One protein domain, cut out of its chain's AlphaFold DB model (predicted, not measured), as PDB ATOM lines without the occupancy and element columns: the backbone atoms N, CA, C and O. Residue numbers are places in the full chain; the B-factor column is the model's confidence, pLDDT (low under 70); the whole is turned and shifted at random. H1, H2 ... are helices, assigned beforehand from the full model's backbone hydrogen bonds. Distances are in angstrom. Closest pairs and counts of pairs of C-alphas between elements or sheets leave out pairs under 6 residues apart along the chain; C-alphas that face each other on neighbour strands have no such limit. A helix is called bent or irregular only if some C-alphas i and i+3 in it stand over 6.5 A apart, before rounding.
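This is residues 8 to 77 of the 165 residues of an uncharacterized protein of Acetobacter oeni (UniProt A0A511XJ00). One long helix, H1, sticks out with its residues 8 to 28 as a free arm from a small compact head that holds H2, H3 and their links. The printed part has 70 residues with three named helices, H1, H2 and H3 in chain order, and no named strand: all helix. It is extended, with a radius of gyration of the C-alphas of 18.0 A and spans of 61 by 22 by 17 A; the arm makes the length.

H1, residues 8 to 33, runs 38.4 A from C-alpha 8 at (-20.849, 59.623, -70.257). H2, residues 42 to 55, measures 16.4 A and is irregular: C-alphas 51 and 54 are 9.4 A apart. H3, residues 64 to 76, measures 18.7 A and ends at C-alpha 76, (-34.904, 88.172, -20.166).

H1 and H2 are close but not clearly touching; their closest C-alphas, of Gln 33 and Phe 43, are 6.4 A apart. H2 touches H3 with residues 44 to 48 alone, the closest C-alphas being those of Ala 48 and Ile 71, 6.8 A apart. These two run the same way at a steep tilt of 35.1 degrees, only just past shallow. H1 and H3 are apart. In H3 every O i to N i+4 pair is within hydrogen-bond range, in H1 20 of 22, in H2 8 of 10.

The C-alphas of Val 8 and Ala 77, the two farthest apart, are 62.1 A apart. The printed part has no cut, both links are short, and no printed residue is under 70 in pLDDT.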
ATOM      1  N   VAL A   8     -19.615  58.919 -69.867       90.25
ATOM      2  CA  VAL A   8     -20.849  59.623 -70.257       90.25
ATOM      3  C   VAL A   8     -21.921  59.497 -69.173       90.25
ATOM      4  O   VAL A   8     -22.552  60.489 -68.822       90.25
ATOM      5  N   LEU A   9     -22.108  58.294 -68.622       89.19
ATOM      6  CA  LEU A   9     -23.054  58.059 -67.533       89.19
ATOM      7  C   LEU A   9     -22.636  58.838 -66.280       89.19
ATOM      8  O   LEU A   9     -23.465  59.527 -65.690       89.19
ATOM      9  N   ASP A  10     -21.347  58.797 -65.939       91.25
ATOM     10  CA  ASP A  10     -20.782  59.530 -64.805       91.25
ATOM     11  C   ASP A  10     -20.958  61.041 -64.988       91.25
ATOM     12  O   ASP A  10     -21.358  61.732 -64.055       91.25
ATOM     13  N   GLY A  11     -20.742  61.555 -66.205       91.69
ATOM     14  CA  GLY A  11     -20.963  62.962 -66.536       91.69
ATOM     15  C   GLY A  11     -22.423  63.402 -66.377       91.69
ATOM     16  O   GLY A  11     -22.683  64.459 -65.804       91.69
ATOM     17  N   VAL A  12     -23.385  62.590 -66.830       93.50
ATOM     18  CA  VAL A  12     -24.823  62.889 -66.690       93.50
ATOM     19  C   VAL A  12     -25.259  62.828 -65.225       93.50
ATOM     20  O   VAL A  12     -25.930  63.743 -64.746       93.50
ATOM     21  N   LEU A  13     -24.858  61.785 -64.494       94.06
ATOM     22  CA  LEU A  13     -25.201  61.635 -63.079       94.06
ATOM     23  C   LEU A  13     -24.555  62.727 -62.223       94.06
ATOM     24  O   LEU A  13     -25.233  63.295 -61.372       94.06
ATOM     25  N   ALA A  14     -23.292  63.078 -62.472       92.69
ATOM     26  CA  ALA A  14     -22.620  64.174 -61.775       92.69
ATOM     27  C   ALA A  14     -23.262  65.532 -62.098       92.69
ATOM     28  O   ALA A  14     -23.480  66.336 -61.191       92.69
ATOM     29  N   GLY A  15     -23.620  65.769 -63.366       92.31
ATOM     30  CA  GLY A  15     -24.297  66.990 -63.804       92.31
ATOM     31  C   GLY A  15     -25.664  67.189 -63.148       92.31
ATOM     32  O   GLY A  15     -26.026  68.319 -62.833       92.31
ATOM     33  N   LEU A  16     -26.399  66.103 -62.883       93.50
ATOM     34  CA  LEU A  16     -27.649  66.146 -62.120       93.50
ATOM     35  C   LEU A  16     -27.406  66.207 -60.607       93.50
ATOM     36  O   LEU A  16     -28.092  66.950 -59.918       93.50
ATOM     37  N   ALA A  17     -26.433  65.478 -60.065       95.19
ATOM     38  CA  ALA A  17     -26.180  65.440 -58.625       95.19
ATOM     39  C   ALA A  17     -25.675  66.783 -58.075       95.19
ATOM     40  O   ALA A  17     -26.063  67.184 -56.977       95.19
ATOM     41  N   TRP A  18     -24.840  67.497 -58.835       96.06
ATOM     42  CA  TRP A  18     -24.230  68.753 -58.403       96.06
ATOM     43  C   TRP A  18     -25.247  69.851 -58.021       96.06
ATOM     44  O   TRP A  18     -25.189  70.324 -56.884       96.06
ATOM     45  N   PRO A  19     -26.223  70.240 -58.873       96.19
ATOM     46  CA  PRO A  19     -27.198  71.270 -58.510       96.19
ATOM     47  C   PRO A  19     -28.106  70.844 -57.348       96.19
ATOM     48  O   PRO A  19     -28.429  71.667 -56.496       96.19
ATOM     49  N   TRP A  20     -28.473  69.562 -57.258       96.06
ATOM     50  CA  TRP A  20     -29.271  69.050 -56.137       96.06
ATOM     51  C   TRP A  20     -28.512  69.122 -54.810       96.06
ATOM     52  O   TRP A  20     -29.091  69.512 -53.795       96.06
ATOM     53  N   ALA A  21     -27.212  68.820 -54.816       96.69
ATOM     54  CA  ALA A  21     -26.361  68.999 -53.646       96.69
ATOM     55  C   ALA A  21     -26.288  70.476 -53.223       96.69
ATOM     56  O   ALA A  21     -26.397  70.771 -52.034       96.69
ATOM     57  N   MET A  22     -26.180  71.407 -54.179       97.12
ATOM     58  CA  MET A  22     -26.191  72.848 -53.892       97.12
ATOM     59  C   MET A  22     -27.528  73.311 -53.298       97.12
ATOM     60  O   MET A  22     -27.535  74.046 -52.312       97.12
ATOM     61  N   PHE A  23     -28.667  72.852 -53.831       97.62
ATOM     62  CA  PHE A  23     -29.980  73.181 -53.262       97.62
ATOM     63  C   PHE A  23     -30.152  72.640 -51.847       97.62
ATOM     64  O   PHE A  23     -30.662  73.347 -50.979       97.62
ATOM     65  N   TRP A  24     -29.696  71.415 -51.590       96.94
ATOM     66  CA  TRP A  24     -29.729  70.847 -50.249       96.94
ATOM     67  C   TRP A  24     -28.866  71.645 -49.265       96.94
ATOM     68  O   TRP A  24     -29.309  71.942 -48.156       96.94
ATOM     69  N   GLN A  25     -27.658  72.043 -49.675       97.50
ATOM     70  CA  GLN A  25     -26.788  72.892 -48.859       97.50
ATOM     71  C   GLN A  25     -27.433  74.248 -48.563       97.50
ATOM     72  O   GLN A  25     -27.408  74.688 -47.415       97.50
ATOM     73  N   LEU A  26     -28.068  74.876 -49.558       96.50
ATOM     74  CA  LEU A  26     -28.779  76.138 -49.366       96.50
ATOM     75  C   LEU A  26     -29.949  75.983 -48.389       96.50
ATOM     76  O   LEU A  26     -30.068  76.776 -47.460       96.50
ATOM     77  N   LEU A  27     -30.773  74.942 -48.548       97.31
ATOM     78  CA  LEU A  27     -31.885  74.653 -47.637       97.31
ATOM     79  C   LEU A  27     -31.395  74.422 -46.206       97.31
ATOM     80  O   LEU A  27     -31.960  74.978 -45.261       97.31
ATOM     81  N   SER A  28     -30.321  73.647 -46.044       96.31
ATOM     82  CA  SER A  28     -29.702  73.395 -44.741       96.31
ATOM     83  C   SER A  28     -29.195  74.691 -44.106       96.31
ATOM     84  O   SER A  28     -29.496  74.954 -42.942       96.31
ATOM     85  N   TYR A  29     -28.518  75.540 -44.883       95.38
ATOM     86  CA  TYR A  29     -28.068  76.853 -44.434       95.38
ATOM     87  C   TYR A  29     -29.244  77.731 -43.995       95.38
ATOM     88  O   TYR A  29     -29.256  78.206 -42.863       95.38
ATOM     89  N   THR A  30     -30.276  77.891 -44.829       95.69
ATOM     90  CA  THR A  30     -31.446  78.715 -44.484       95.69
ATOM     91  C   THR A  30     -32.197  78.176 -43.273       95.69
ATOM     92  O   THR A  30     -32.652  78.955 -42.443       95.69
ATOM     93  N   SER A  31     -32.272  76.850 -43.113       96.19
ATOM     94  CA  SER A  31     -32.886  76.229 -41.941       96.19
ATOM     95  C   SER A  31     -32.153  76.612 -40.657       96.19
ATOM     96  O   SER A  31     -32.809  76.869 -39.649       96.19
ATOM     97  N   GLN A  32     -30.818  76.686 -40.679       95.81
ATOM     98  CA  GLN A  32     -30.027  77.124 -39.524       95.81
ATOM     99  C   GLN A  32     -30.278  78.598 -39.178       95.81
ATOM    100  O   GLN A  32     -30.284  78.948 -38.000       95.81
ATOM    101  N   GLN A  33     -30.592  79.444 -40.162       95.62
ATOM    102  CA  GLN A  33     -30.902  80.860 -39.923       95.62
ATOM    103  C   GLN A  33     -32.280  81.094 -39.277       95.62
ATOM    104  O   GLN A  33     -32.520  82.157 -38.720       95.62
ATOM    105  N   THR A  34     -33.184  80.104 -39.284       93.50
ATOM    106  CA  THR A  34     -34.530  80.242 -38.680       93.50
ATOM    107  C   THR A  34     -34.537  80.260 -37.149       93.50
ATOM    108  O   THR A  34     -35.554  80.588 -36.531       93.50
ATOM    109  N   ARG A  35     -33.430  79.870 -36.510       93.94
ATOM    110  CA  ARG A  35     -33.280  79.851 -35.053       93.94
ATOM    111  C   ARG A  35     -32.086  80.705 -34.669       93.94
ATOM    112  O   ARG A  35     -30.986  80.474 -35.153       93.94
ATOM    113  N   LEU A  36     -32.295  81.620 -33.723       93.94
ATOM    114  CA  LEU A  36     -31.263  82.556 -33.276       93.94
ATOM    115  C   LEU A  36     -29.959  81.851 -32.860       93.94
ATOM    116  O   LEU A  36     -28.883  82.310 -33.202       93.94
ATOM    117  N   GLN A  37     -30.052  80.710 -32.168       94.50
ATOM    118  CA  GLN A  37     -28.881  79.976 -31.667       94.50
ATOM    119  C   GLN A  37     -27.992  79.362 -32.758       94.50
ATOM    120  O   GLN A  37     -26.813  79.131 -32.507       94.50
ATOM    121  N   SER A  38     -28.548  79.057 -33.932       94.69
ATOM    122  CA  SER A  38     -27.810  78.476 -35.064       94.69
ATOM    123  C   SER A  38     -27.585  79.469 -36.202       94.69
ATOM    124  O   SER A  38     -27.004  79.105 -37.222       94.69
ATOM    125  N   SER A  39     -28.065  80.702 -36.045       94.88
ATOM    126  CA  SER A  39     -27.919  81.751 -37.041       94.88
ATOM    127  C   SER A  39     -26.502  82.326 -37.028       94.88
ATOM    128  O   SER A  39     -25.806  82.265 -36.015       94.88
ATOM    129  N   THR A  40     -26.064  82.856 -38.169       95.31
ATOM    130  CA  THR A  40     -24.725  83.419 -38.358       95.31
ATOM    131  C   THR A  40     -24.763  84.702 -39.182       95.31
ATOM    132  O   THR A  40     -25.598  84.873 -40.077       95.31
ATOM    133  N   GLY A  41     -23.825  85.608 -38.896       92.94
ATOM    134  CA  GLY A  41     -23.688  86.890 -39.587       92.94
ATOM    135  C   GLY A  41     -24.965  87.736 -39.559       92.94
ATOM    136  O   GLY A  41     -25.657  87.797 -38.546       92.94
ATOM    137  N   ASN A  42     -25.289  88.353 -40.700       93.12
ATOM    138  CA  ASN A  42     -26.337  89.376 -40.827       93.12
ATOM    139  C   ASN A  42     -27.749  88.918 -40.423       93.12
ATOM    140  O   ASN A  42     -28.599  89.756 -40.138       93.12
ATOM    141  N   PHE A  43     -28.033  87.613 -40.409       95.25
ATOM    142  CA  PHE A  43     -29.338  87.111 -39.962       95.25
ATOM    143  C   PHE A  43     -29.559  87.337 -38.462       95.25
ATOM    144  O   PHE A  43     -30.697  87.535 -38.040       95.25
ATOM    145  N   ILE A  44     -28.486  87.373 -37.666       96.56
ATOM    146  CA  ILE A  44     -28.553  87.714 -36.240       96.56
ATOM    147  C   ILE A  44     -28.915  89.192 -36.089       96.56
ATOM    148  O   ILE A  44     -29.790  89.524 -35.296       96.56
ATOM    149  N   ASP A  45     -28.284  90.062 -36.880       95.44
ATOM    150  CA  ASP A  45     -28.557  91.499 -36.902       95.44
ATOM    151  C   ASP A  45     -30.006  91.793 -37.317       95.44
ATOM    152  O   ASP A  45     -30.689  92.577 -36.663       95.44
ATOM    153  N   MET A  46     -30.515  91.098 -38.342       94.56
ATOM    154  CA  MET A  46     -31.924  91.184 -38.742       94.56
ATOM    155  C   MET A  46     -32.862  90.716 -37.627       94.56
ATOM    156  O   MET A  46     -33.833  91.401 -37.319       94.56
ATOM    157  N   ALA A  47     -32.556  89.586 -36.984       94.75
ATOM    158  CA  ALA A  47     -33.362  89.096 -35.874       94.75
ATOM    159  C   ALA A  47     -33.382  90.105 -34.716       94.75
ATOM    160  O   ALA A  47     -34.440  90.377 -34.162       94.75
ATOM    161  N   ALA A  48     -32.241  90.698 -34.356       95.88
ATOM    162  CA  ALA A  48     -32.193  91.730 -33.326       95.88
ATOM    163  C   ALA A  48     -33.018  92.967 -33.713       95.88
ATOM    164  O   ALA A  48     -33.767  93.475 -32.879       95.88
ATOM    165  N   ALA A  49     -32.927  93.415 -34.966       95.31
ATOM    166  CA  ALA A  49     -33.695  94.550 -35.468       95.31
ATOM    167  C   ALA A  49     -35.213  94.298 -35.423       95.31
ATOM    168  O   ALA A  49     -35.960  95.192 -35.033       95.31
ATOM    169  N   ASP A  50     -35.678  93.082 -35.722       94.75
ATOM    170  CA  ASP A  50     -37.106  92.737 -35.664       94.75
ATOM    171  C   ASP A  50     -37.691  92.855 -34.243       94.75
ATOM    172  O   ASP A  50     -38.853  93.232 -34.079       94.75
ATOM    173  N   TYR A  51     -36.903  92.546 -33.207       93.25
ATOM    174  CA  TYR A  51     -37.371  92.582 -31.813       93.25
ATOM    175  C   TYR A  51     -37.068  93.891 -31.084       93.25
ATOM    176  O   TYR A  51     -37.864  94.326 -30.251       93.25
ATOM    177  N   PHE A  52     -35.917  94.506 -31.352       93.31
ATOM    178  CA  PHE A  52     -35.416  95.657 -30.596       93.31
ATOM    179  C   PHE A  52     -35.310  96.934 -31.434       93.31
ATOM    180  O   PHE A  52     -35.052  98.002 -30.871       93.31
ATOM    181  N   GLY A  53     -35.509  96.856 -32.752       92.56
ATOM    182  CA  GLY A  53     -35.204  97.948 -33.673       92.56
ATOM    183  C   GLY A  53     -33.743  98.374 -33.538       92.56
ATOM    184  O   GLY A  53     -32.846  97.543 -33.389       92.56
ATOM    185  N   ASP A  54     -33.515  99.682 -33.483       91.31
ATOM    186  CA  ASP A  54     -32.175 100.266 -33.351       91.31
ATOM    187  C   ASP A  54     -31.646 100.296 -31.903       91.31
ATOM    188  O   ASP A  54     -30.569 100.830 -31.647       91.31
ATOM    189  N   ASN A  55     -32.373  99.727 -30.932       89.00
ATOM    190  CA  ASN A  55     -31.995  99.796 -29.512       89.00
ATOM    191  C   ASN A  55     -30.945  98.756 -29.093       89.00
ATOM    192  O   ASN A  55     -30.392  98.850 -27.995       89.00
ATOM    193  N   LEU A  56     -30.672  97.751 -29.932       93.50
ATOM    194  CA  LEU A  56     -29.673  96.719 -29.646       93.50
ATOM    195  C   LEU A  56     -28.756  96.453 -30.851       93.50
ATOM    196  O   LEU A  56     -28.679  95.315 -31.319       93.50
ATOM    197  N   PRO A  57     -28.031  97.468 -31.356       94.44
ATOM    198  CA  PRO A  57     -27.139  97.291 -32.492       94.44
ATOM    199  C   PRO A  57     -25.941  96.434 -32.094       94.44
ATOM    200  O   PRO A  57     -25.506  96.431 -30.933       94.44
ATOM    201  N   ARG A  58     -25.390  95.715 -33.066       95.19
ATOM    202  CA  ARG A  58     -24.172  94.927 -32.898       95.19
ATOM    203  C   ARG A  58     -22.958  95.824 -32.679       95.19
ATOM    204  O   ARG A  58     -22.781  96.823 -33.376       95.19
ATOM    205  N   LEU A  59     -22.117  95.480 -31.705       95.25
ATOM    206  CA  LEU A  59     -20.908  96.250 -31.426       95.25
ATOM    207  C   LEU A  59     -19.826  95.946 -32.467       95.25
ATOM    208  O   LEU A  59     -19.730  94.838 -33.002       95.25
ATOM    209  N   SER A  60     -18.969  96.932 -32.734       94.25
ATOM    210  CA  SER A  60     -17.844  96.753 -33.654       94.25
ATOM    211  C   SER A  60     -16.914  95.640 -33.158       94.25
ATOM    212  O   SER A  60     -16.372  95.723 -32.058       94.25
ATOM    213  N   GLY A  61     -16.712  94.609 -33.982       92.62
ATOM    214  CA  GLY A  61     -15.876  93.450 -33.648       92.62
ATOM    215  C   GLY A  61     -16.539  92.405 -32.740       92.62
ATOM    216  O   GLY A  61     -15.864  91.472 -32.310       92.62
ATOM    217  N   GLU A  62     -17.838  92.525 -32.448       95.75
ATOM    218  CA  GLU A  62     -18.576  91.551 -31.633       95.75
ATOM    219  C   GLU A  62     -18.794  90.235 -32.395       95.75
ATOM    220  O   GLU A  62     -19.308  90.221 -33.518       95.75
ATOM    221  N   THR A  63     -18.433  89.106 -31.782       96.31
ATOM    222  CA  THR A  63     -18.646  87.776 -32.373       96.31
ATOM    223  C   THR A  63     -20.130  87.403 -32.394       96.31
ATOM    224  O   THR A  63     -20.910  87.887 -31.576       96.31
ATOM    225  N   ASP A  64     -20.521  86.504 -33.305       96.06
ATOM    226  CA  ASP A  64     -21.919  86.044 -33.427       96.06
ATOM    227  C   ASP A  64     -22.441  85.496 -32.087       96.06
ATOM    228  O   ASP A  64     -23.532  85.840 -31.641       96.06
ATOM    229  N   SER A  65     -21.623  84.699 -31.391       95.88
ATOM    230  CA  SER A  65     -21.983  84.096 -30.104       95.88
ATOM    231  C   SER A  65     -22.158  85.117 -28.978       95.88
ATOM    232  O   SER A  65     -23.086  84.981 -28.179       95.88
ATOM    233  N   ALA A  66     -21.298  86.138 -28.911       96.38
ATOM    234  CA  ALA A  66     -21.412  87.205 -27.919       96.38
ATOM    235  C   ALA A  66     -22.677  88.037 -28.159       96.38
ATOM    236  O   ALA A  66     -23.414  88.324 -27.214       96.38
ATOM    237  N   TYR A  67     -22.975  88.339 -29.426       97.00
ATOM    238  CA  TYR A  67     -24.158  89.112 -29.767       97.00
ATOM    239  C   TYR A  67     -25.455  88.340 -29.490       97.00
ATOM    240  O   TYR A  67     -26.368  88.883 -28.870       97.00
ATOM    241  N   ILE A  68     -25.517  87.046 -29.830       96.44
ATOM    242  CA  ILE A  68     -26.654  86.176 -29.484       96.44
ATOM    243  C   ILE A  68     -26.876  86.134 -27.967       96.44
ATOM    244  O   ILE A  68     -28.018  86.226 -27.517       96.44
ATOM    245  N   LEU A  69     -25.809  86.025 -27.167       96.12
ATOM    246  CA  LEU A  69     -25.919  86.041 -25.706       96.12
ATOM    247  C   LEU A  69     -26.487  87.374 -25.201       96.12
ATOM    248  O   LEU A  69     -27.355  87.388 -24.330       96.12
ATOM    249  N   ARG A  70     -26.041  88.499 -25.769       95.81
ATOM    250  CA  ARG A  70     -26.560  89.828 -25.421       95.81
ATOM    251  C   ARG A  70     -28.036  89.980 -25.789       95.81
ATOM    252  O   ARG A  70     -28.804  90.456 -24.961       95.81
ATOM    253  N   ILE A  71     -28.442  89.503 -26.966       96.19
ATOM    254  CA  ILE A  71     -29.849  89.433 -27.390       96.19
ATOM    255  C   ILE A  71     -30.681  88.619 -26.388       96.19
ATOM    256  O   ILE A  71     -31.736  89.065 -25.947       96.19
ATOM    257  N   GLN A  72     -30.200  87.440 -25.985       95.56
ATOM    258  CA  GLN A  72     -30.893  86.587 -25.012       95.56
ATOM    259  C   GLN A  72     -31.033  87.259 -23.644       95.56
ATOM    260  O   GLN A  72     -32.108  87.214 -23.044       95.56
ATOM    261  N   ASN A  73     -29.976  87.914 -23.165       93.75
ATOM    262  CA  ASN A  73     -30.021  88.662 -21.911       93.75
ATOM    263  C   ASN A  73     -31.024  89.818 -21.985       93.75
ATOM    264  O   ASN A  73     -31.753  90.054 -21.026       93.75
ATOM    265  N   GLU A  74     -31.102  90.503 -23.125       93.31
ATOM    266  CA  GLU A  74     -32.028  91.612 -23.331       93.31
ATOM    267  C   GLU A  74     -33.497  91.149 -23.351       93.31
ATOM    268  O   GLU A  74     -34.357  91.837 -22.805       93.31
ATOM    269  N   PHE A  75     -33.788  89.956 -23.886       91.50
ATOM    270  CA  PHE A  75     -35.124  89.345 -23.810       91.50
ATOM    271  C   PHE A  75     -35.568  89.023 -22.383       91.50
ATOM    272  O   PHE A  75     -36.752  89.118 -22.063       91.50
ATOM    273  N   LEU A  76     -34.630  88.587 -21.543       90.94
ATOM    274  CA  LEU A  76     -34.904  88.172 -20.166       90.94
ATOM    275  C   LEU A  76     -34.760  89.322 -19.163       90.94
ATOM    276  O   LEU A  76     -35.048  89.141 -17.976       90.94
ATOM    277  N   ALA A  77     -34.318  90.495 -19.619       90.12
ATOM    278  CA  ALA A  77     -34.137  91.660 -18.776       90.12
ATOM    279  C   ALA A  77     -35.477  92.069 -18.155       90.12
ATOM    280  O   ALA A  77     -36.431  92.432 -18.847       90.12
TER     281      ALA A  77